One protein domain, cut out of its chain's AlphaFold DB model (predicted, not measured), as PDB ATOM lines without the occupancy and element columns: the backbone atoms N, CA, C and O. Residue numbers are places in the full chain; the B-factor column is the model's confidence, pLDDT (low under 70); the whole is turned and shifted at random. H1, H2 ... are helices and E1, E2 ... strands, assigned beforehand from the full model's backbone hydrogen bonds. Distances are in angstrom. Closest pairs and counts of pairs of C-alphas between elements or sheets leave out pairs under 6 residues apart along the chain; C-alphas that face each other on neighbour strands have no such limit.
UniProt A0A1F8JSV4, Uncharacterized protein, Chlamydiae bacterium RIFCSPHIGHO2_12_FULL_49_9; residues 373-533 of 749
ATOM      1  N   SER A 373      46.883 -15.323 -20.724       90.19
ATOM      2  CA  SER A 373      45.609 -14.628 -20.553       90.19
ATOM      3  C   SER A 373      45.436 -14.137 -19.111       90.19
ATOM      4  O   SER A 373      45.946 -14.735 -18.158       90.19
ATOM      5  N   VAL A 374      44.685 -13.047 -18.936       89.31
ATOM      6  CA  VAL A 374      44.439 -12.438 -17.618       89.31
ATOM      7  C   VAL A 374      43.881 -13.460 -16.623       89.31
ATOM      8  O   VAL A 374      44.314 -13.496 -15.477       89.31
ATOM      9  N   GLU A 375      42.982 -14.335 -17.072       89.50
ATOM     10  CA  GLU A 375      42.349 -15.386 -16.264       89.50
ATOM     11  C   GLU A 375      43.357 -16.431 -15.761       89.50
ATOM     12  O   GLU A 375      43.321 -16.857 -14.602       89.50
ATOM     13  N   GLU A 376      44.297 -16.837 -16.617       90.75
ATOM     14  CA  GLU A 376      45.340 -17.800 -16.262       90.75
ATOM     15  C   GLU A 376      46.354 -17.204 -15.287       90.75
ATOM     16  O   GLU A 376      46.757 -17.882 -14.333       90.75
ATOM     17  N   VAL A 377      46.750 -15.943 -15.496       90.38
ATOM     18  CA  VAL A 377      47.639 -15.233 -14.568       90.38
ATOM     19  C   VAL A 377      46.932 -15.009 -13.239       90.38
ATOM     20  O   VAL A 377      47.522 -15.291 -12.201       90.38
ATOM     21  N   GLU A 378      45.660 -14.609 -13.243       88.88
ATOM     22  CA  GLU A 378      44.877 -14.412 -12.020       88.88
ATOM     23  C   GLU A 378      44.770 -15.706 -11.199       88.88
ATOM     24  O   GLU A 378      44.872 -15.686  -9.971       88.88
ATOM     25  N   LYS A 379      44.645 -16.858 -11.866       89.56
ATOM     26  CA  LYS A 379      44.628 -18.172 -11.209       89.56
ATOM     27  C   LYS A 379      45.984 -18.560 -10.610       89.56
ATOM     28  O   LYS A 379      46.018 -19.219  -9.568       89.56
ATOM     29  N   LYS A 380      47.093 -18.210 -11.269       89.19
ATOM     30  CA  LYS A 380      48.456 -18.552 -10.823       89.19
ATOM     31  C   LYS A 380      48.990 -17.593  -9.759       89.19
ATOM     32  O   LYS A 380      49.527 -18.047  -8.751       89.19
ATOM     33  N   CYS A 381      48.873 -16.296 -10.011       88.75
ATOM     34  CA  CYS A 381      49.385 -15.208  -9.188       88.75
ATOM     35  C   CYS A 381      48.469 -13.973  -9.334       88.75
ATOM     36  O   CYS A 381      48.747 -13.078 -10.139       88.75
ATOM     37  N   PRO A 382      47.363 -13.910  -8.569       88.12
ATOM     38  CA  PRO A 382      46.386 -12.821  -8.657       88.12
ATOM     39  C   PRO A 382      46.964 -11.445  -8.305       88.12
ATOM     40  O   PRO A 382      46.397 -10.427  -8.693       88.12
ATOM     41  N   GLU A 383      48.094 -11.399  -7.597       88.50
ATOM     42  CA  GLU A 383      48.823 -10.179  -7.256       88.50
ATOM     43  C   GLU A 383      49.382  -9.431  -8.483       88.50
ATOM     44  O   GLU A 383      49.670  -8.238  -8.393       88.50
ATOM     45  N   LEU A 384      49.543 -10.114  -9.625       89.50
ATOM     46  CA  LEU A 384      50.029  -9.528 -10.880       89.50
ATOM     47  C   LEU A 384      48.908  -8.980 -11.775       89.50
ATOM     48  O   LEU A 384      49.205  -8.391 -12.815       89.50
ATOM     49  N   VAL A 385      47.642  -9.169 -11.395       90.38
ATOM     50  CA  VAL A 385      46.480  -8.731 -12.176       90.38
ATOM     51  C   VAL A 385      45.831  -7.531 -11.511       90.38
ATOM     52  O   VAL A 385      45.310  -7.630 -10.397       90.38
ATOM     53  N   VAL A 386      45.825  -6.405 -12.219       89.75
ATOM     54  CA  VAL A 386      45.310  -5.126 -11.728       89.75
ATOM     55  C   VAL A 386      44.118  -4.648 -12.540       89.75
ATOM     56  O   VAL A 386      44.015  -4.913 -13.735       89.75
ATOM     57  N   THR A 387      43.240  -3.889 -11.896       89.50
ATOM     58  CA  THR A 387      42.169  -3.144 -12.561       89.50
ATOM     59  C   THR A 387      42.485  -1.648 -12.489       89.50
ATOM     60  O   THR A 387      42.738  -1.146 -11.387       89.50
ATOM     61  N   PRO A 388      42.514  -0.929 -13.627       90.06
ATOM     62  CA  PRO A 388      42.822   0.492 -13.648       90.06
ATOM     63  C   PRO A 388      41.578   1.352 -13.363       90.06
ATOM     64  O   PRO A 388      40.540   1.237 -14.020       90.06
ATOM     65  N   TYR A 389      41.715   2.276 -12.414       90.12
ATOM     66  CA  TYR A 389      40.720   3.293 -12.070       90.12
ATOM     67  C   TYR A 389      41.313   4.684 -12.244       90.12
ATOM     68  O   TYR A 389      42.441   4.934 -11.835       90.12
ATOM     69  N   ARG A 390      40.551   5.620 -12.795       91.50
ATOM     70  CA  ARG A 390      40.878   7.044 -12.777       91.50
ATOM     71  C   ARG A 390      40.145   7.688 -11.613       91.50
ATOM     72  O   ARG A 390      38.953   7.468 -11.457       91.50
ATOM     73  N   ALA A 391      40.842   8.475 -10.807       91.88
ATOM     74  CA  ALA A 391      40.209   9.257  -9.753       91.88
ATOM     75  C   ALA A 391      40.986  10.548  -9.487       91.88
ATOM     76  O   ALA A 391      42.195  10.630  -9.720       91.88
ATOM     77  N   ASN A 392      40.296  11.553  -8.964       91.38
ATOM     78  CA  ASN A 392      40.923  12.753  -8.432       91.38
ATOM     79  C   ASN A 392      41.397  12.458  -7.016       91.38
ATOM     80  O   ASN A 392      40.592  12.136  -6.148       91.38
ATOM     81  N   SER A 393      42.701  12.564  -6.783       91.31
ATOM     82  CA  SER A 393      43.302  12.290  -5.486       91.31
ATOM     83  C   SER A 393      44.030  13.516  -4.961       91.31
ATOM     84  O   SER A 393      44.913  14.059  -5.626       91.31
ATOM     85  N   ALA A 394      43.674  13.931  -3.751       91.50
ATOM     86  CA  ALA A 394      44.472  14.838  -2.941       91.50
ATOM     87  C   ALA A 394      45.100  14.042  -1.793       91.50
ATOM     88  O   ALA A 394      44.448  13.183  -1.195       91.50
ATOM     89  N   THR A 395      46.366  14.314  -1.491       90.88
ATOM     90  CA  THR A 395      47.120  13.593  -0.461       90.88
ATOM     91  C   THR A 395      47.734  14.566   0.521       90.88
ATOM     92  O   THR A 395      48.350  15.547   0.101       90.88
ATOM     93  N   ILE A 396      47.632  14.268   1.811       90.94
ATOM     94  CA  ILE A 396      48.307  15.031   2.858       90.94
ATOM     95  C   ILE A 396      48.902  14.091   3.897       90.94
ATOM     96  O   ILE A 396      48.295  13.102   4.304       90.94
ATOM     97  N   THR A 397      50.121  14.382   4.331       91.25
ATOM     98  CA  THR A 397      50.765  13.595   5.387       91.25
ATOM     99  C   THR A 397      50.305  14.066   6.760       91.25
ATOM    100  O   THR A 397      50.053  15.253   6.980       91.25
ATOM    101  N   LYS A 398      50.257  13.147   7.724       89.25
ATOM    102  CA  LYS A 398      49.928  13.463   9.118       89.25
ATOM    103  C   LYS A 398      50.862  14.522   9.718       89.25
ATOM    104  O   LYS A 398      50.418  15.375  10.479       89.25
ATOM    105  N   ASP A 399      52.129  14.531   9.302       88.94
ATOM    106  CA  ASP A 399      53.104  15.548   9.706       88.94
ATOM    107  C   ASP A 399      52.751  16.950   9.193       88.94
ATOM    108  O   ASP A 399      52.873  17.918   9.942       88.94
ATOM    109  N   GLN A 400      52.286  17.069   7.943       88.94
ATOM    110  CA  GLN A 400      51.856  18.348   7.364       88.94
ATOM    111  C   GLN A 400      50.620  18.899   8.078       88.94
ATOM    112  O   GLN A 400      50.589  20.083   8.400       88.94
ATOM    113  N   VAL A 401      49.638  18.045   8.390       89.56
ATOM    114  CA  VAL A 401      48.470  18.448   9.197       89.56
ATOM    115  C   VAL A 401      48.915  18.888  10.596       89.56
ATOM    116  O   VAL A 401      48.442  19.898  11.118       89.56
ATOM    117  N   GLY A 402      49.888  18.183  11.180       87.38
ATOM    118  CA  GLY A 402      50.463  18.492  12.488       87.38
ATOM    119  C   GLY A 402      51.144  19.862  12.585       87.38
ATOM    120  O   GLY A 402      51.295  20.373  13.693       87.38
ATOM    121  N   LEU A 403      51.505  20.500  11.464       88.44
ATOM    122  CA  LEU A 403      52.034  21.874  11.452       88.44
ATOM    123  C   LEU A 403      50.993  22.922  11.868       88.44
ATOM    124  O   LEU A 403      51.374  24.020  12.268       88.44
ATOM    125  N   LYS A 404      49.696  22.587  11.826       88.56
ATOM    126  CA  LYS A 404      48.621  23.449  12.336       88.56
ATOM    127  C   LYS A 404      48.690  23.624  13.859       88.56
ATOM    128  O   LYS A 404      48.210  24.629  14.380       88.56
ATOM    129  N   ALA A 405      49.301  22.674  14.573       89.00
ATOM    130  CA  ALA A 405      49.519  22.791  16.007       89.00
ATOM    131  C   ALA A 405      50.622  23.820  16.302       89.00
ATOM    132  O   ALA A 405      51.789  23.644  15.939       89.00
ATOM    133  N   SER A 406      50.258  24.881  17.018       88.06
ATOM    134  CA  SER A 406      51.212  25.879  17.500       88.06
ATOM    135  C   SER A 406      52.210  25.268  18.491       88.06
ATOM    136  O   SER A 406      51.897  24.311  19.201       88.06
ATOM    137  N   LEU A 407      53.405  25.859  18.605       86.06
ATOM    138  CA  LEU A 407      54.414  25.419  19.582       86.06
ATOM    139  C   LEU A 407      53.869  25.404  21.017       86.06
ATOM    140  O   LEU A 407      54.209  24.517  21.792       86.06
ATOM    141  N   ARG A 408      52.973  26.342  21.348       88.31
ATOM    142  CA  ARG A 408      52.295  26.385  22.646       88.31
ATOM    143  C   ARG A 408      51.398  25.169  22.867       88.31
ATOM    144  O   ARG A 408      51.497  24.548  23.914       88.31
ATOM    145  N   GLN A 409      50.572  24.804  21.886       88.69
ATOM    146  CA  GLN A 409      49.699  23.625  21.979       88.69
ATOM    147  C   GLN A 409      50.499  22.327  22.091       88.69
ATOM    148  O   GLN A 409      50.129  21.447  22.862       88.69
ATOM    149  N   VAL A 410      51.603  22.219  21.349       90.88
ATOM    150  CA  VAL A 410      52.513  21.070  21.431       90.88
ATOM    151  C   VAL A 410      53.129  20.975  22.827       90.88
ATOM    152  O   VAL A 410      53.077  19.913  23.438       90.88
ATOM    153  N   LEU A 411      53.641  22.086  23.362       89.00
ATOM    154  CA  LEU A 411      54.234  22.130  24.698       89.00
ATOM    155  C   LEU A 411      53.196  21.839  25.795       89.00
ATOM    156  O   LEU A 411      53.462  21.050  26.697       89.00
ATOM    157  N   ASP A 412      52.006  22.436  25.713       90.00
ATOM    158  CA  ASP A 412      50.915  22.200  26.663       90.00
ATOM    159  C   ASP A 412      50.493  20.724  26.655       90.00
ATOM    160  O   ASP A 412      50.423  20.112  27.721       90.00
ATOM    161  N   TRP A 413      50.334  20.121  25.469       93.31
ATOM    162  CA  TRP A 413      50.038  18.695  25.324       93.31
ATOM    163  C   TRP A 413      51.138  17.815  25.920       93.31
ATOM    164  O   TRP A 413      50.838  16.858  26.634       93.31
ATOM    165  N   GLN A 414      52.410  18.142  25.675       89.88
ATOM    166  CA  GLN A 414      53.545  17.401  26.226       89.88
ATOM    167  C   GLN A 414      53.602  17.493  27.755       89.88
ATOM    168  O   GLN A 414      53.975  16.527  28.406       89.88
ATOM    169  N   MET A 415      53.227  18.622  28.355       88.56
ATOM    170  CA  MET A 415      53.291  18.820  29.808       88.56
ATOM    171  C   MET A 415      52.099  18.223  30.577       88.56
ATOM    172  O   MET A 415      52.143  18.147  31.812       88.56
ATOM    173  N   GLU A 416      51.039  17.791  29.892       89.88
ATOM    174  CA  GLU A 416      49.896  17.114  30.508       89.88
ATOM    175  C   GLU A 416      50.273  15.732  31.058       89.88
ATOM    176  O   GLU A 416      50.965  14.937  30.427       89.88
ATOM    177  N   GLU A 417      49.766  15.411  32.248       86.12
ATOM    178  CA  GLU A 417      50.122  14.178  32.961       86.12
ATOM    179  C   GLU A 417      49.746  12.910  32.192       86.12
ATOM    180  O   GLU A 417      50.537  11.970  32.114       86.12
ATOM    181  N   LYS A 418      48.566  12.919  31.562       87.75
ATOM    182  CA  LYS A 418      48.051  11.792  30.776       87.75
ATOM    183  C   LYS A 418      48.939  11.482  29.565       87.75
ATOM    184  O   LYS A 418      49.127  10.315  29.232       87.75
ATOM    185  N   ASN A 419      49.525  12.509  28.951       90.31
ATOM    186  CA  ASN A 419      50.342  12.376  27.743       90.31
ATOM    187  C   ASN A 419      51.817  12.113  28.083       90.31
ATOM    188  O   ASN A 419      52.510  11.428  27.332       90.31
ATOM    189  N   TRP A 420      52.293  12.575  29.247       88.81
ATOM    190  CA  TRP A 420      53.669  12.355  29.707       88.81
ATOM    191  C   TRP A 420      54.018  10.869  29.862       88.81
ATOM    192  O   TRP A 420      55.120  10.446  29.517       88.81
ATOM    193  N   ALA A 421      53.070  10.053  30.334       86.75
ATOM    194  CA  ALA A 421      53.253   8.603  30.433       86.75
ATOM    195  C   ALA A 421      53.457   7.947  29.053       86.75
ATOM    196  O   ALA A 421      54.296   7.058  28.898       86.75
ATOM    197  N   LEU A 422      52.723   8.416  28.044       88.12
ATOM    198  CA  LEU A 422      52.819   7.936  26.669       88.12
ATOM    199  C   LEU A 422      54.135   8.388  26.014       88.12
ATOM    200  O   LEU A 422      54.809   7.580  25.377       88.12
ATOM    201  N   LEU A 423      54.564   9.628  26.267       88.75
ATOM    202  CA  LEU A 423      55.869  10.137  25.838       88.75
ATOM    203  C   LEU A 423      57.034   9.342  26.436       88.75
ATOM    204  O   LEU A 423      57.971   9.025  25.714       88.75
ATOM    205  N   LYS A 424      56.975   8.957  27.717       87.94
ATOM    206  CA  LYS A 424      58.015   8.122  28.348       87.94
ATOM    207  C   LYS A 424      58.154   6.737  27.732       87.94
ATOM    208  O   LYS A 424      59.256   6.195  27.703       87.94
ATOM    209  N   LYS A 425      57.044   6.153  27.276       87.75
ATOM    210  CA  LYS A 425      57.053   4.839  26.626       87.75
ATOM    211  C   LYS A 425      57.779   4.893  25.280       87.75
ATOM    212  O   LYS A 425      58.553   3.991  24.984       87.75
ATOM    213  N   GLU A 426      57.535   5.944  24.502       88.19
ATOM    214  CA  GLU A 426      58.134   6.121  23.173       88.19
ATOM    215  C   GLU A 426      59.557   6.706  23.243       88.19
ATOM    216  O   GLU A 426      60.428   6.355  22.448       88.19
ATOM    217  N   PHE A 427      59.823   7.557  24.239       89.75
ATOM    218  CA  PHE A 427      61.105   8.223  24.471       89.75
ATOM    219  C   PHE A 427      61.606   7.954  25.904       89.75
ATOM    220  O   PHE A 427      61.471   8.814  26.781       89.75
ATOM    221  N   PRO A 428      62.247   6.793  26.158       82.69
ATOM    222  CA  PRO A 428      62.748   6.421  27.489       82.69
ATOM    223  C   PRO A 428      63.767   7.397  28.101       82.69
ATOM    224  O   PRO A 428      64.020   7.345  29.300       82.69
ATOM    225  N   ALA A 429      64.347   8.294  27.294       80.31
ATOM    226  CA  ALA A 429      65.280   9.332  27.733       80.31
ATOM    227  C   ALA A 429      64.625  10.466  28.556       80.31
ATOM    228  O   ALA A 429      65.329  11.313  29.104       80.31
ATOM    229  N   LEU A 430      63.290  10.508  28.656       81.44
ATOM    230  CA  LEU A 430      62.562  11.506  29.443       81.44
ATOM    231  C   LEU A 430      62.635  11.222  30.957       81.44
ATOM    232  O   LEU A 430      62.279  10.141  31.424       81.44
ATOM    233  N   GLY A 431      63.040  12.228  31.741       73.56
ATOM    234  CA  GLY A 431      63.209  12.140  33.199       73.56
ATOM    235  C   GLY A 431      61.917  11.984  34.023       73.56
ATOM    236  O   GLY A 431      60.798  11.897  33.510       73.56
ATOM    237  N   LEU A 432      62.049  11.934  35.356       70.88
ATOM    238  CA  LEU A 432      60.904  12.001  36.281       70.88
ATOM    239  C   LEU A 432      60.174  13.347  36.112       70.88
ATOM    240  O   LEU A 432      60.805  14.382  35.939       70.88
ATOM    241  N   GLY A 433      58.839  13.310  36.088       73.56
ATOM    242  CA  GLY A 433      58.001  14.472  35.776       73.56
ATOM    243  C   GLY A 433      56.718  14.441  36.590       73.56
ATOM    244  O   GLY A 433      55.632  14.223  36.044       73.56
ATOM    245  N   SER A 434      56.873  14.584  37.902       76.50
ATOM    246  CA  SER A 434      55.803  14.486  38.903       76.50
ATOM    247  C   SER A 434      54.953  15.757  38.925       76.50
ATOM    248  O   SER A 434      53.763  15.707  39.216       76.50
ATOM    249  N   SER A 435      55.543  16.890  38.539       82.62
ATOM    250  CA  SER A 435      54.875  18.184  38.397       82.62
ATOM    251  C   SER A 435      55.052  18.761  36.989       82.62
ATOM    252  O   SER A 435      55.955  18.374  36.244       82.62
ATOM    253  N   ARG A 436      54.200  19.725  36.609       84.88
ATOM    254  CA  ARG A 436      54.289  20.425  35.312       84.88
ATOM    255  C   ARG A 436      55.664  21.074  35.097       84.88
ATOM    256  O   ARG A 436      56.190  21.042  33.989       84.88
ATOM    257  N   GLU A 437      56.255  21.615  36.159       83.44
ATOM    258  CA  GLU A 437      57.559  22.283  36.115       83.44
ATOM    259  C   GLU A 437      58.719  21.293  35.911       83.44
ATOM    260  O   GLU A 437      59.639  21.557  35.137       83.44
ATOM    261  N   GLU A 438      58.655  20.113  36.538       84.25
ATOM    262  CA  GLU A 438      59.633  19.038  36.315       84.25
ATOM    263  C   GLU A 438      59.592  18.508  34.874       84.25
ATOM    264  O   GLU A 438      60.637  18.213  34.285       84.25
ATOM    265  N   ARG A 439      58.394  18.428  34.277       86.62
ATOM    266  CA  ARG A 439      58.216  18.031  32.869       86.62
ATOM    267  C   ARG A 439      58.839  19.051  31.925       86.62
ATOM    268  O   ARG A 439      59.602  18.670  31.041       86.62
ATOM    269  N   PHE A 440      58.597  20.340  32.160       86.50
ATOM    270  CA  PHE A 440      59.195  21.419  31.370       86.50
ATOM    271  C   PHE A 440      60.731  21.389  31.423       86.50
ATOM    272  O   PHE A 440      61.386  21.325  30.383       86.50
ATOM    273  N   LYS A 441      61.312  21.306  32.628       84.88
ATOM    274  CA  LYS A 441      62.771  21.188  32.823       84.88
ATOM    275  C   LYS A 441      63.362  19.950  32.144       84.88
ATOM    276  O   LYS A 441      64.505  19.982  31.696       84.88
ATOM    277  N   SER A 442      62.605  18.857  32.072       84.94
ATOM    278  CA  SER A 442      63.031  17.641  31.373       84.94
ATOM    279  C   SER A 442      63.042  17.822  29.853       84.94
ATOM    280  O   SER A 442      63.964  17.335  29.206       84.94
ATOM    281  N   LEU A 443      62.075  18.552  29.287       86.31
ATOM    282  CA  LEU A 443      62.019  18.865  27.851       86.31
ATOM    283  C   LEU A 443      63.107  19.858  27.411       86.31
ATOM    284  O   LEU A 443      63.579  19.780  26.278       86.31
ATOM    285  N   GLU A 444      63.519  20.788  28.277       84.38
ATOM    286  CA  GLU A 444      64.604  21.740  27.975       84.38
ATOM    287  C   GLU A 444      65.991  21.093  27.931       84.38
ATOM    288  O   GLU A 444      66.862  21.566  27.207       84.38
ATOM    289  N   LYS A 445      66.193  20.000  28.674       86.25
ATOM    290  CA  LYS A 445      67.472  19.276  28.731       86.25
ATOM    291  C   LYS A 445      67.704  18.328  27.551       86.25
ATOM    292  O   LYS A 445      68.779  17.740  27.466       86.25
ATOM    293  N   LEU A 446      66.711  18.142  26.681       86.00
ATOM    294  CA  LEU A 446      66.837  17.285  25.505       86.00
ATOM    295  C   LEU A 446      67.705  17.946  24.434       86.00
ATOM    296  O   LEU A 446      67.626  19.153  24.205       86.00
ATOM    297  N   ASP A 447      68.486  17.135  23.728       86.12
ATOM    298  CA  ASP A 447      69.189  17.567  22.528       86.12
ATOM    299  C   ASP A 447      68.199  17.929  21.407       86.12
ATOM    300  O   ASP A 447      67.057  17.461  21.354       86.12
ATOM    301  N   SER A 448      68.644  18.778  20.478       85.25
ATOM    302  CA  SER A 448      67.783  19.332  19.428       85.25
ATOM    303  C   SER A 448      67.172  18.258  18.520       85.25
ATOM    304  O   SER A 448      66.008  18.380  18.134       85.25
ATOM    305  N   ALA A 449      67.912  17.189  18.212       87.75
ATOM    306  CA  ALA A 449      67.442  16.116  17.341       87.75
ATOM    307  C   ALA A 449      66.353  15.268  18.016       87.75
ATOM    308  O   ALA A 449      65.346  14.931  17.384       87.75
ATOM    309  N   LEU A 450      66.516  14.938  19.301       86.75
ATOM    310  CA  LEU A 450      65.506  14.188  20.048       86.75
ATOM    311  C   LEU A 450      64.274  15.045  20.360       86.75
ATOM    312  O   LEU A 450      63.152  14.556  20.213       86.75
ATOM    313  N   LYS A 451      64.457  16.336  20.668       88.31
ATOM    314  CA  LYS A 451      63.353  17.293  20.843       88.31
ATOM    315  C   LYS A 451      62.488  17.407  19.587       88.31
ATOM    316  O   LYS A 451      61.270  17.323  19.681       88.31
ATOM    317  N   GLN A 452      63.095  17.481  18.401       88.56
ATOM    318  CA  GLN A 452      62.347  17.496  17.137       88.56
ATOM    319  C   GLN A 452      61.538  16.211  16.900       88.56
ATOM    320  O   GLN A 452      60.406  16.277  16.417       88.56
ATOM    321  N   LYS A 453      62.089  15.036  17.237       90.12
ATOM    322  CA  LYS A 453      61.357  13.760  17.134       90.12
ATOM    323  C   LYS A 453      60.171  13.714  18.095       90.12
ATOM    324  O   LYS A 453      59.092  13.276  17.699       90.12
ATOM    325  N   LEU A 454      60.363  14.201  19.319       91.69
ATOM    326  CA  LEU A 454      59.321  14.295  20.337       91.69
ATOM    327  C   LEU A 454      58.213  15.271  19.909       91.69
ATOM    328  O   LEU A 454      57.038  14.913  19.949       91.69
ATOM    329  N   ASP A 455      58.573  16.457  19.417       90.62
ATOM    330  CA  ASP A 455      57.623  17.449  18.898       90.62
ATOM    331  C   ASP A 455      56.814  16.898  17.719       90.62
ATOM    332  O   ASP A 455      55.595  17.071  17.664       90.62
ATOM    333  N   ARG A 456      57.461  16.185  16.789       89.81
ATOM    334  CA  ARG A 456      56.786  15.531  15.656       89.81
ATOM    335  C   ARG A 456      55.799  14.462  16.125       89.81
ATOM    336  O   ARG A 456      54.675  14.407  15.630       89.81
ATOM    337  N   PHE A 457      56.191  13.649  17.101       91.50
ATOM    338  CA  PHE A 457      55.319  12.637  17.688       91.50
ATOM    339  C   PHE A 457      54.112  13.267  18.406       91.50
ATOM    340  O   PHE A 457      52.974  12.882  18.146       91.50
ATOM    341  N   ALA A 458      54.335  14.298  19.226       92.00
ATOM    342  CA  ALA A 458      53.267  15.037  19.903       92.00
ATOM    343  C   ALA A 458      52.287  15.678  18.906       92.00
ATOM    344  O   ALA A 458      51.072  15.578  19.073       92.00
ATOM    345  N   ARG A 459      52.798  16.272  17.819       92.19
ATOM    346  CA  ARG A 459      51.968  16.787  16.716       92.19
ATOM    347  C   ARG A 459      51.133  15.688  16.062       92.19
ATOM    348  O   ARG A 459      49.955  15.912  15.813       92.19
ATOM    349  N   SER A 460      51.698  14.504  15.829       89.94
ATOM    350  CA  SER A 460      50.955  13.353  15.298       89.94
ATOM    351  C   SER A 460      49.797  12.947  16.223       89.94
ATOM    352  O   SER A 460      48.677  12.772  15.748       89.94
ATOM    353  N   CYS A 461      50.024  12.871  17.537       90.12
ATOM    354  CA  CYS A 461      48.958  12.582  18.503       90.12
ATOM    355  C   CYS A 461      47.889  13.687  18.553       90.12
ATOM    356  O   CYS A 461      46.701  13.396  18.666       90.12
ATOM    357  N   LEU A 462      48.288  14.956  18.430       90.38
ATOM    358  CA  LEU A 462      47.345  16.073  18.345       90.38
ATOM    359  C   LEU A 462      46.454  15.994  17.099       90.38
ATOM    360  O   LEU A 462      45.280  16.344  17.185       90.38
ATOM    361  N   VAL A 463      46.976  15.508  15.969       90.19
ATOM    362  CA  VAL A 463      46.167  15.263  14.765       90.19
ATOM    363  C   VAL A 463      45.134  14.158  15.007       90.19
ATOM    364  O   VAL A 463      43.980  14.334  14.626       90.19
ATOM    365  N   ASP A 464      45.496  13.073  15.703       88.06
ATOM    366  CA  ASP A 464      44.547  11.997  16.048       88.06
ATOM    367  C   ASP A 464      43.394  12.490  16.934       88.06
ATOM    368  O   ASP A 464      42.255  12.051  16.790       88.06
ATOM    369  N   LEU A 465      43.683  13.435  17.834       88.94
ATOM    370  CA  LEU A 465      42.686  14.059  18.706       88.94
ATOM    371  C   LEU A 465      41.813  15.098  17.984       88.94
ATOM    372  O   LEU A 465      40.775  15.485  18.515       88.94
ATOM    373  N   ASN A 466      42.205  15.547  16.787       88.88
ATOM    374  CA  ASN A 466      41.501  16.582  16.026       88.88
ATOM    375  C   ASN A 466      41.225  16.150  14.569       88.88
ATOM    376  O   ASN A 466      41.790  16.739  13.640       88.88
ATOM    377  N   PRO A 467      40.304  15.193  14.324       85.44
ATOM    378  CA  PRO A 467      40.007  14.694  12.973       85.44
ATOM    379  C   PRO A 467      39.581  15.783  11.976       85.44
ATOM    380  O   PRO A 467      39.890  15.701  10.788       85.44
ATOM    381  N   ASN A 468      38.935  16.852  12.455       88.75
ATOM    382  CA  ASN A 468      38.513  17.981  11.619       88.75
ATOM    383  C   ASN A 468      39.693  18.691  10.936       88.75
ATOM    384  O   ASN A 468      39.538  19.205   9.832       88.75
ATOM    385  N   TRP A 469      40.888  18.690  11.543       90.75
ATOM    386  CA  TRP A 469      42.076  19.285  10.920       90.75
ATOM    387  C   TRP A 469      42.471  18.555   9.642       90.75
ATOM    388  O   TRP A 469      42.902  19.195   8.688       90.75
ATOM    389  N   VAL A 470      42.300  17.233   9.616       89.00
ATOM    390  CA  VAL A 470      42.573  16.414   8.434       89.00
ATOM    391  C   VAL A 470      41.572  16.740   7.331       89.00
ATOM    392  O   VAL A 470      41.976  16.948   6.192       89.00
ATOM    393  N   VAL A 471      40.283  16.850   7.670       88.56
ATOM    394  CA  VAL A 471      39.217  17.170   6.706       88.56
ATOM    395  C   VAL A 471      39.447  18.538   6.058       88.56
ATOM    396  O   VAL A 471      39.461  18.638   4.833       88.56
ATOM    397  N   GLU A 472      39.696  19.582   6.851       88.44
ATOM    398  CA  GLU A 472      39.978  20.933   6.338       88.44
ATOM    399  C   GLU A 472      41.242  20.971   5.465       88.44
ATOM    400  O   GLU A 472      41.285  21.613   4.409       88.44
ATOM    401  N   ALA A 473      42.288  20.261   5.889       89.25
ATOM    402  CA  ALA A 473      43.544  20.233   5.158       89.25
ATOM    403  C   ALA A 473      43.431  19.431   3.846       89.25
ATOM    404  O   ALA A 473      44.005  19.826   2.834       89.25
ATOM    405  N   LEU A 474      42.628  18.363   3.811       89.31
ATOM    406  CA  LEU A 474      42.300  17.640   2.579       89.31
ATOM    407  C   LEU A 474      41.432  18.466   1.626       89.31
ATOM    408  O   LEU A 474      41.639  18.382   0.417       89.31
ATOM    409  N   GLN A 475      40.495  19.273   2.137       87.06
ATOM    410  CA  GLN A 475      39.654  20.154   1.313       87.06
ATOM    411  C   GLN A 475      40.480  21.200   0.556       87.06
ATOM    412  O   GLN A 475      40.227  21.450  -0.623       87.06
ATOM    413  N   THR A 476      41.482  21.769   1.227       87.06
ATOM    414  CA  THR A 476      42.399  22.774   0.663       87.06
ATOM    415  C   THR A 476      43.541  22.166  -0.155       87.06
ATOM    416  O   THR A 476      44.141  22.859  -0.979       87.06
ATOM    417  N   ALA A 477      43.834  20.873   0.018       88.81
ATOM    418  CA  ALA A 477      44.854  20.178  -0.755       88.81
ATOM    419  C   ALA A 477      44.465  20.077  -2.239       88.81
ATOM    420  O   ALA A 477      43.355  19.665  -2.595       88.81
ATOM    421  N   LYS A 478      45.419  20.423  -3.113       89.00
ATOM    422  CA  LYS A 478      45.259  20.355  -4.568       89.00
ATOM    423  C   LYS A 478      45.000  18.909  -4.997       89.00
ATOM    424  O   LYS A 478      45.802  18.022  -4.711       89.00
ATOM    425  N   ALA A 479      43.885  18.690  -5.687       89.94
ATOM    426  CA  ALA A 479      43.559  17.398  -6.271       89.94
ATOM    427  C   ALA A 479      44.271  17.221  -7.618       89.94
ATOM    428  O   ALA A 479      44.317  18.141  -8.437       89.94
ATOM    429  N   GLU A 480      44.792  16.022  -7.850       91.06
ATOM    430  CA  GLU A 480      45.392  15.613  -9.116       91.06
ATOM    431  C   GLU A 480      44.653  14.391  -9.653       91.06
ATOM    432  O   GLU A 480      44.357  13.455  -8.907       91.06
ATOM    433  N   THR A 481      44.372  14.372 -10.952       90.00
ATOM    434  CA  THR A 481      43.829  13.182 -11.605       90.00
ATOM    435  C   THR A 481      44.924  12.120 -11.693       90.00
ATOM    436  O   THR A 481      45.956  12.335 -12.328       90.00
ATOM    437  N   LYS A 482      44.707  10.973 -11.044       89.12
ATOM    438  CA  LYS A 482      45.643   9.842 -10.993       89.12
ATOM    439  C   LYS A 482      44.973   8.567 -11.486       89.12
ATOM    440  O   LYS A 482      43.764   8.385 -11.340       89.12
ATOM    441  N   VAL A 483      45.782   7.684 -12.067       87.62
ATOM    442  CA  VAL A 483      45.373   6.321 -12.412       87.62
ATOM    443  C   VAL A 483      45.855   5.381 -11.311       87.62
ATOM    444  O   VAL A 483      47.047   5.308 -11.026       87.62
ATOM    445  N   PHE A 484      44.915   4.685 -10.683       85.81
ATOM    446  CA  PHE A 484      45.132   3.678  -9.657       85.81
ATOM    447  C   PHE A 484      45.042   2.290 -10.286       85.81
ATOM    448  O   PHE A 484      43.991   1.903 -10.788       85.81
ATOM    449  N   GLU A 485      46.132   1.532 -10.241       86.94
ATOM    450  CA  GLU A 485      46.177   0.133 -10.673       86.94
ATOM    451  C   GLU A 485      46.050  -0.762  -9.439       86.94
ATOM    452  O   GLU A 485      47.008  -0.945  -8.686       86.94
ATOM    453  N   ILE A 486      44.847  -1.277  -9.186       84.75
ATOM    454  CA  ILE A 486      44.558  -2.019  -7.955       84.75
ATOM    455  C   ILE A 486      44.548  -3.509  -8.254       84.75
ATOM    456  O   ILE A 486      43.789  -3.970  -9.103       84.75
ATOM    457  N   SER A 487      45.403  -4.248  -7.547       84.00
ATOM    458  CA  SER A 487      45.513  -5.701  -7.668       84.00
ATOM    459  C   SER A 487      44.205  -6.409  -7.302       84.00
ATOM    460  O   SER A 487      43.403  -5.897  -6.525       84.00
ATOM    461  N   SER A 488      44.010  -7.622  -7.808       74.31
ATOM    462  CA  SER A 488      42.883  -8.484  -7.441       74.31
ATOM    463  C   SER A 488      43.086  -9.145  -6.066       74.31
ATOM    464  O   SER A 488      42.115  -9.463  -5.379       74.31
ATOM    465  N   LYS A 489      44.338  -9.310  -5.606       73.25
ATOM    466  CA  LYS A 489      44.674  -9.887  -4.288       73.25
ATOM    467  C   LYS A 489      45.996  -9.342  -3.728       73.25
ATOM    468  O   LYS A 489      46.801  -8.781  -4.465       73.25
ATOM    469  N   GLY A 490      46.213  -9.486  -2.421       64.88
ATOM    470  CA  GLY A 490      47.446  -9.084  -1.729       64.88
ATOM    471  C   GLY A 490      47.258  -7.899  -0.779       64.88
ATOM    472  O   GLY A 490      46.140  -7.423  -0.577       64.88
ATOM    473  N   LYS A 491      48.354  -7.429  -0.170       65.88
ATOM    474  CA  LYS A 491      48.358  -6.211   0.656       65.88
ATOM    475  C   LYS A 491      48.165  -4.990  -0.243       65.88
ATOM    476  O   LYS A 491      49.119  -4.450  -0.792       65.88
ATOM    477  N   GLN A 492      46.916  -4.592  -0.430       68.50
ATOM    478  CA  GLN A 492      46.557  -3.404  -1.194       68.50
ATOM    479  C   GLN A 492      46.524  -2.195  -0.264       68.50
ATOM    480  O   GLN A 492      45.950  -2.270   0.820       68.50
ATOM    481  N   ARG A 493      47.092  -1.072  -0.715       72.06
ATOM    482  CA  ARG A 493      46.981   0.211  -0.003       72.06
ATOM    483  C   ARG A 493      45.548   0.706   0.068       72.06
ATOM    484  O   ARG A 493      45.169   1.271   1.074       72.06
ATOM    485  N   ILE A 494      44.756   0.470  -0.979       79.00
ATOM    486  CA  ILE A 494      43.321   0.763  -1.027       79.00
ATOM    487  C   ILE A 494      42.609  -0.522  -1.461       79.00
ATOM    488  O   ILE A 494      42.941  -1.045  -2.526       79.00
ATOM    489  N   PRO A 495      41.648  -1.045  -0.680       82.31
ATOM    490  CA  PRO A 495      40.928  -2.259  -1.045       82.31
ATOM    491  C   PRO A 495      40.144  -2.116  -2.359       82.31
ATOM    492  O   PRO A 495      39.310  -1.214  -2.491       82.31
ATOM    493  N   LEU A 496      40.335  -3.054  -3.292       83.19
ATOM    494  CA  LEU A 496      39.631  -3.101  -4.584       83.19
ATOM    495  C   LEU A 496      38.108  -3.017  -4.428       83.19
ATOM    496  O   LEU A 496      37.461  -2.263  -5.144       83.19
ATOM    497  N   ALA A 497      37.547  -3.723  -3.444       85.00
ATOM    498  CA  ALA A 497      36.105  -3.749  -3.201       85.00
ATOM    499  C   ALA A 497      35.517  -2.358  -2.895       85.00
ATOM    500  O   ALA A 497      34.386  -2.071  -3.282       85.00
ATOM    501  N   ILE A 498      36.272  -1.487  -2.213       86.31
ATOM    502  CA  ILE A 498      35.830  -0.119  -1.909       86.31
ATOM    503  C   ILE A 498      35.863   0.724  -3.189       86.31
ATOM    504  O   ILE A 498      34.911   1.445  -3.476       86.31
ATOM    505  N   MET A 499      36.916   0.588  -3.994       86.12
ATOM    506  CA  MET A 499      37.058   1.314  -5.261       86.12
ATOM    507  C   MET A 499      36.028   0.875  -6.308       86.12
ATOM    508  O   MET A 499      35.465   1.724  -6.993       86.12
ATOM    509  N   GLU A 500      35.712  -0.419  -6.388       87.00
ATOM    510  CA  GLU A 500      34.644  -0.944  -7.246       87.00
ATOM    511  C   GLU A 500      33.272  -0.405  -6.851       87.00
ATOM    512  O   GLU A 500      32.567   0.140  -7.700       87.00
ATOM    513  N   LYS A 501      32.908  -0.500  -5.567       88.88
ATOM    514  CA  LYS A 501      31.635   0.036  -5.066       88.88
ATOM    515  C   LYS A 501      31.532   1.543  -5.295       88.88
ATOM    516  O   LYS A 501      30.502   2.026  -5.762       88.88
ATOM    517  N   ALA A 502      32.609   2.284  -5.040       88.56
ATOM    518  CA  ALA A 502      32.640   3.725  -5.259       88.56
ATOM    519  C   ALA A 502      32.496   4.093  -6.749       88.56
ATOM    520  O   ALA A 502      31.739   5.014  -7.070       88.56
ATOM    521  N   ALA A 503      33.143   3.349  -7.654       88.00
ATOM    522  CA  ALA A 503      32.987   3.505  -9.104       88.00
ATOM    523  C   ALA A 503      31.560   3.168  -9.582       88.00
ATOM    524  O   ALA A 503      31.049   3.804 -10.499       88.00
ATOM    525  N   GLN A 504      30.893   2.206  -8.936       89.06
ATOM    526  CA  GLN A 504      29.493   1.835  -9.197       89.06
ATOM    527  C   GLN A 504      28.471   2.814  -8.597       89.06
ATOM    528  O   GLN A 504      27.276   2.685  -8.848       89.06
ATOM    529  N   GLY A 505      28.921   3.809  -7.829       85.25
ATOM    530  CA  GLY A 505      28.063   4.865  -7.298       85.25
ATOM    531  C   GLY A 505      27.679   4.730  -5.825       85.25
ATOM    532  O   GLY A 505      26.966   5.605  -5.337       85.25
ATOM    533  N   ASP A 506      28.166   3.711  -5.113       92.00
ATOM    534  CA  ASP A 506      27.858   3.470  -3.700       92.00
ATOM    535  C   ASP A 506      28.307   4.640  -2.804       92.00
ATOM    536  O   ASP A 506      29.465   5.066  -2.825       92.00
ATOM    537  N   ALA A 507      27.367   5.185  -2.026       85.69
ATOM    538  CA  ALA A 507      27.595   6.379  -1.217       85.69
ATOM    539  C   ALA A 507      28.487   6.112   0.006       85.69
ATOM    540  O   ALA A 507      29.279   6.976   0.383       85.69
ATOM    541  N   GLU A 508      28.393   4.927   0.614       88.50
ATOM    542  CA  GLU A 508      29.196   4.552   1.780       88.50
ATOM    543  C   GLU A 508      30.667   4.380   1.381       88.50
ATOM    544  O   GLU A 508      31.564   4.951   2.010       88.50
ATOM    545  N   ALA A 509      30.913   3.700   0.260       87.25
ATOM    546  CA  ALA A 509      32.240   3.536  -0.315       87.25
ATOM    547  C   ALA A 509      32.859   4.883  -0.720       87.25
ATOM    548  O   ALA A 509      34.012   5.148  -0.377       87.25
ATOM    549  N   LYS A 510      32.097   5.776  -1.367       87.38
ATOM    550  CA  LYS A 510      32.568   7.135  -1.697       87.38
ATOM    551  C   LYS A 510      32.944   7.929  -0.449       87.38
ATOM    552  O   LYS A 510      34.033   8.489  -0.401       87.38
ATOM    553  N   ASN A 511      32.091   7.925   0.576       87.44
ATOM    554  CA  ASN A 511      32.357   8.644   1.823       87.44
ATOM    555  C   ASN A 511      33.600   8.107   2.546       87.44
ATOM    556  O   ASN A 511      34.387   8.893   3.070       87.44
ATOM    557  N   SER A 512      33.823   6.789   2.519       87.44
ATOM    558  CA  SER A 512      35.014   6.167   3.114       87.44
ATOM    559  C   SER A 512      36.332   6.599   2.446       87.44
ATOM    560  O   SER A 512      37.384   6.585   3.083       87.44
ATOM    561  N   LEU A 513      36.273   7.032   1.181       88.62
ATOM    562  CA  LEU A 513      37.427   7.459   0.386       88.62
ATOM    563  C   LEU A 513      37.715   8.969   0.460       88.62
ATOM    564  O   LEU A 513      38.781   9.406   0.024       88.62
ATOM    565  N   LEU A 514      36.816   9.767   1.046       87.50
ATOM    566  CA  LEU A 514      37.024  11.210   1.236       87.50
ATOM    567  C   LEU A 514      38.081  11.529   2.304       87.50
ATOM    568  O   LEU A 514      38.678  12.605   2.269       87.50
ATOM    569  N   CYS A 515      38.307  10.609   3.244       85.44
ATOM    570  CA  CYS A 515      39.311  10.723   4.302       85.44
ATOM    571  C   CYS A 515      39.930   9.346   4.595       85.44
ATOM    572  O   CYS A 515      39.862   8.824   5.708       85.44
ATOM    573  N   TYR A 516      40.492   8.723   3.562       86.81
ATOM    574  CA  TYR A 516      41.117   7.411   3.673       86.81
ATOM    575  C   TYR A 516      42.521   7.521   4.275       86.81
ATOM    576  O   TYR A 516      43.306   8.365   3.849       86.81
ATOM    577  N   LEU A 517      42.861   6.666   5.241       83.25
ATOM    578  CA  LEU A 517      44.173   6.648   5.888       83.25
ATOM    579  C   LEU A 517      45.000   5.456   5.392       83.25
ATOM    580  O   LEU A 517      44.694   4.311   5.717       83.25
ATOM    581  N   ASP A 518      46.069   5.744   4.653       79.69
ATOM    582  CA  ASP A 518      47.048   4.771   4.164       79.69
ATOM    583  C   ASP A 518      48.239   4.662   5.136       79.69
ATOM    584  O   ASP A 518      48.787   5.673   5.607       79.69
ATOM    585  N   ASP A 519      48.615   3.426   5.479       70.12
ATOM    586  CA  ASP A 519      49.736   3.065   6.365       70.12
ATOM    587  C   ASP A 519      49.825   3.880   7.683       70.12
ATOM    588  O   ASP A 519      50.910   4.139   8.213       70.12
ATOM    589  N   ALA A 520      48.674   4.315   8.219       72.75
ATOM    590  CA  ALA A 520      48.536   5.158   9.417       72.75
ATOM    591  C   ALA A 520      49.277   6.517   9.377       72.75
ATOM    592  O   ALA A 520      49.441   7.168  10.415       72.75
ATOM    593  N   LYS A 521      49.731   6.966   8.197       81.00
ATOM    594  CA  LYS A 521      50.586   8.161   8.046       81.00
ATOM    595  C   LYS A 521      50.125   9.140   6.974       81.00
ATOM    596  O   LYS A 521      50.440  10.329   7.085       81.00
ATOM    597  N   VAL A 522      49.431   8.672   5.941       87.25
ATOM    598  CA  VAL A 522      49.034   9.506   4.800       87.25
ATOM    599  C   VAL A 522      47.525   9.476   4.660       87.25
ATOM    600  O   VAL A 522      46.925   8.411   4.591       87.25
ATOM    601  N   TYR A 523      46.914  10.652   4.621       89.00
ATOM    602  CA  TYR A 523      45.493  10.791   4.359       89.00
ATOM    603  C   TYR A 523      45.259  11.099   2.884       89.00
ATOM    604  O   TYR A 523      45.972  11.902   2.272       89.00
ATOM    605  N   HIS A 524      44.231  10.475   2.331       89.19
ATOM    606  CA  HIS A 524      43.815  10.589   0.949       89.19
ATOM    607  C   HIS A 524      42.361  11.052   0.886       89.19
ATOM    608  O   HIS A 524      41.500  10.527   1.589       89.19
ATOM    609  N   ARG A 525      42.095  12.000  -0.010       91.62
ATOM    610  CA  ARG A 525      40.755  12.314  -0.503       91.62
ATOM    611  C   ARG A 525      40.683  11.856  -1.947       91.62
ATOM    612  O   ARG A 525      41.402  12.405  -2.782       91.62
ATOM    613  N   ILE A 526      39.880  10.834  -2.217       90.75
ATOM    614  CA  ILE A 526      39.722  10.232  -3.542       90.75
ATOM    615  C   ILE A 526      38.276  10.426  -3.992       90.75
ATOM    616  O   ILE A 526      37.341   9.936  -3.365       90.75
ATOM    617  N   GLU A 527      38.104  11.150  -5.092       89.75
ATOM    618  CA  GLU A 527      36.815  11.571  -5.642       89.75
ATOM    619  C   GLU A 527      36.759  11.276  -7.148       89.75
ATOM    620  O   GLU A 527      37.788  11.045  -7.784       89.75
ATOM    621  N   ASN A 528      35.561  11.315  -7.742       88.81
ATOM    622  CA  ASN A 528      35.347  11.113  -9.185       88.81
ATOM    623  C   ASN A 528      35.989   9.824  -9.723       88.81
ATOM    624  O   ASN A 528      36.733   9.845 -10.700       88.81
ATOM    625  N   ILE A 529      35.733   8.711  -9.033       91.06
ATOM    626  CA  ILE A 529      36.313   7.409  -9.365       91.06
ATOM    627  C   ILE A 529      35.580   6.817 -10.567       91.06
ATOM    628  O   ILE A 529      34.366   6.625 -10.535       91.06
ATOM    629  N   GLU A 530      36.340   6.484 -11.598       89.81
ATOM    630  CA  GLU A 530      35.880   5.897 -12.847       89.81
ATOM    631  C   GLU A 530      36.722   4.656 -13.154       89.81
ATOM    632  O   GLU A 530      37.953   4.695 -13.104       89.81
ATOM    633  N   LYS A 531      36.077   3.535 -13.484       90.56
ATOM    634  CA  LYS A 531      36.782   2.355 -13.997       90.56
ATOM    635  C   LYS A 531      37.108   2.594 -15.471       90.56
ATOM    636  O   LYS A 531      36.196   2.702 -16.280       90.56
ATOM    637  N   ILE A 532      38.394   2.667 -15.811       89.69
ATOM    638  CA  ILE A 532      38.849   3.067 -17.158       89.69
ATOM    639  C   ILE A 532      39.304   1.899 -18.035       89.69
ATOM    640  O   ILE A 532      39.655   2.103 -19.193       89.69
ATOM    641  N   GLY A 533      39.320   0.682 -17.498       84.25
ATOM    642  CA  GLY A 533      39.715  -0.505 -18.242       84.25
ATOM    643  C   GLY A 533      39.329  -1.793 -17.533       84.25
ATOM    644  O   GLY A 533      38.908  -1.801 -16.370       84.25
TER     645      GLY A 533
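Overview. This is residues 373 to 533 of the 749 residues of an uncharacterized protein of Chlamydiae bacterium RIFCSPHIGHO2_12_FULL_49_9 (UniProt A0A1F8JSV4). The model is an elongated, two-lobed shape: one lobe is a strongly twisted sheet of four strands with H8 packed on it and H9 beside it, and the other is a cluster of crossed helices, H3 to H6. H2 and H7 sit where the two lobes join, and H1 lies at the far end of the sheet, beside the beginning of E1. The 161 printed residues hold nine named helices and four named strands, in the order H1 E1 H2 H3 H4 H5 H6 H7 E2 H8 H9 E3 E4, and the class is mixed, helices and strands. The sheet, in the order E2 E1 E4 E3, is antiparallel throughout. The whole is loose, with a radius of gyration of the C-alphas of 21.1 A, and spans 67 by 35 by 25 A.

Arrangement. In the sheet, the inner strands E1, residues 385 to 397, and E4, residues 522 to 531, are antiparallel neighbours at 138 degrees, with N 394 and O 525 2.9 A apart, within hydrogen-bond range. E1 bends by 87 degrees at residue 392 and E4 by 75 degrees at residue 528. The edge strand E2, residues 480 to 487, is antiparallel to E1, with N 389 and O 484 at 2.8 A. The other edge strand E3, residues 516 to 518, forms a hairpin with E4, with N 518 and O 522 at 2.8 A. H8, residues 496 to 503, is over E2 at a height of 8.3 A over the sheet, slantwise to the strands at 38 degrees to E2 on the local plane. H9, residues 507 to 513, stands at the sheet's level, with the C-alphas of Leu 513 and Ile 526 closest to E4 at 5.3 A. H8 and H9 touch, closest at the C-alphas of Ala 502 and Lys 510, 4.9 A, at a steep tilt of 58 degrees, opposite ways. H7, residues 467 to 476, is on the sheet at a height of 9.0 A, across the strands at 76 degrees to E1 on the local plane; helix and sheet make two layers, a helix on one face of a sheet. H1, residues 374 to 380, and H2, residues 398 to 402, only graze the sheet. H2 touches H7, closest at the C-alphas of Val 401 and Val 470, 6.3 A. Residues 456 to 463 of H6, residues 448 to 465, touch H2, closest at the C-alphas of Gly 402 and Arg 459, 4.8 A. With its residues 455 to 462 H6 touches H3, residues 407 to 415, about perpendicular at 87 degrees, closest at the C-alphas of Val 410 and Ala 458, 6.3 A. H4, residues 417 to 426, and H3 touch only at the corner, and only just, with 3 pairs of C-alphas within 8 A. H5, residues 436 to 444, only just touches H3, also with 3 such pairs. H3, H4 and H5 are apart from H7, H8 and H9. Every O i to N i+4 pair is within hydrogen-bond range in H1, H2, H3, H5, H6, H7, H8 and H9; in H4 it is 4 of 6.

Along the chain. H1 begins at C-alpha 374, (44.439, -12.438, -17.618). E1 measures 28.7 A from first to last C-alpha, E4 23.5 A and E2 21.4 A. H6, the longest helix, measures 25.7 A and begins at C-alpha 448, (67.783, 19.332, 19.428). E4 ends at C-alpha 531, (36.782, 2.355, -13.997).

Size, cuts and confidence. The C-alphas of Ser 373 and Glu 437, the two farthest apart, are 68.7 A from each other. The printed part has no cut and no long link. Residues 490 to 492, in the short link from E2 to H8, have pLDDT under 70; the mean of the printed part is 86.9.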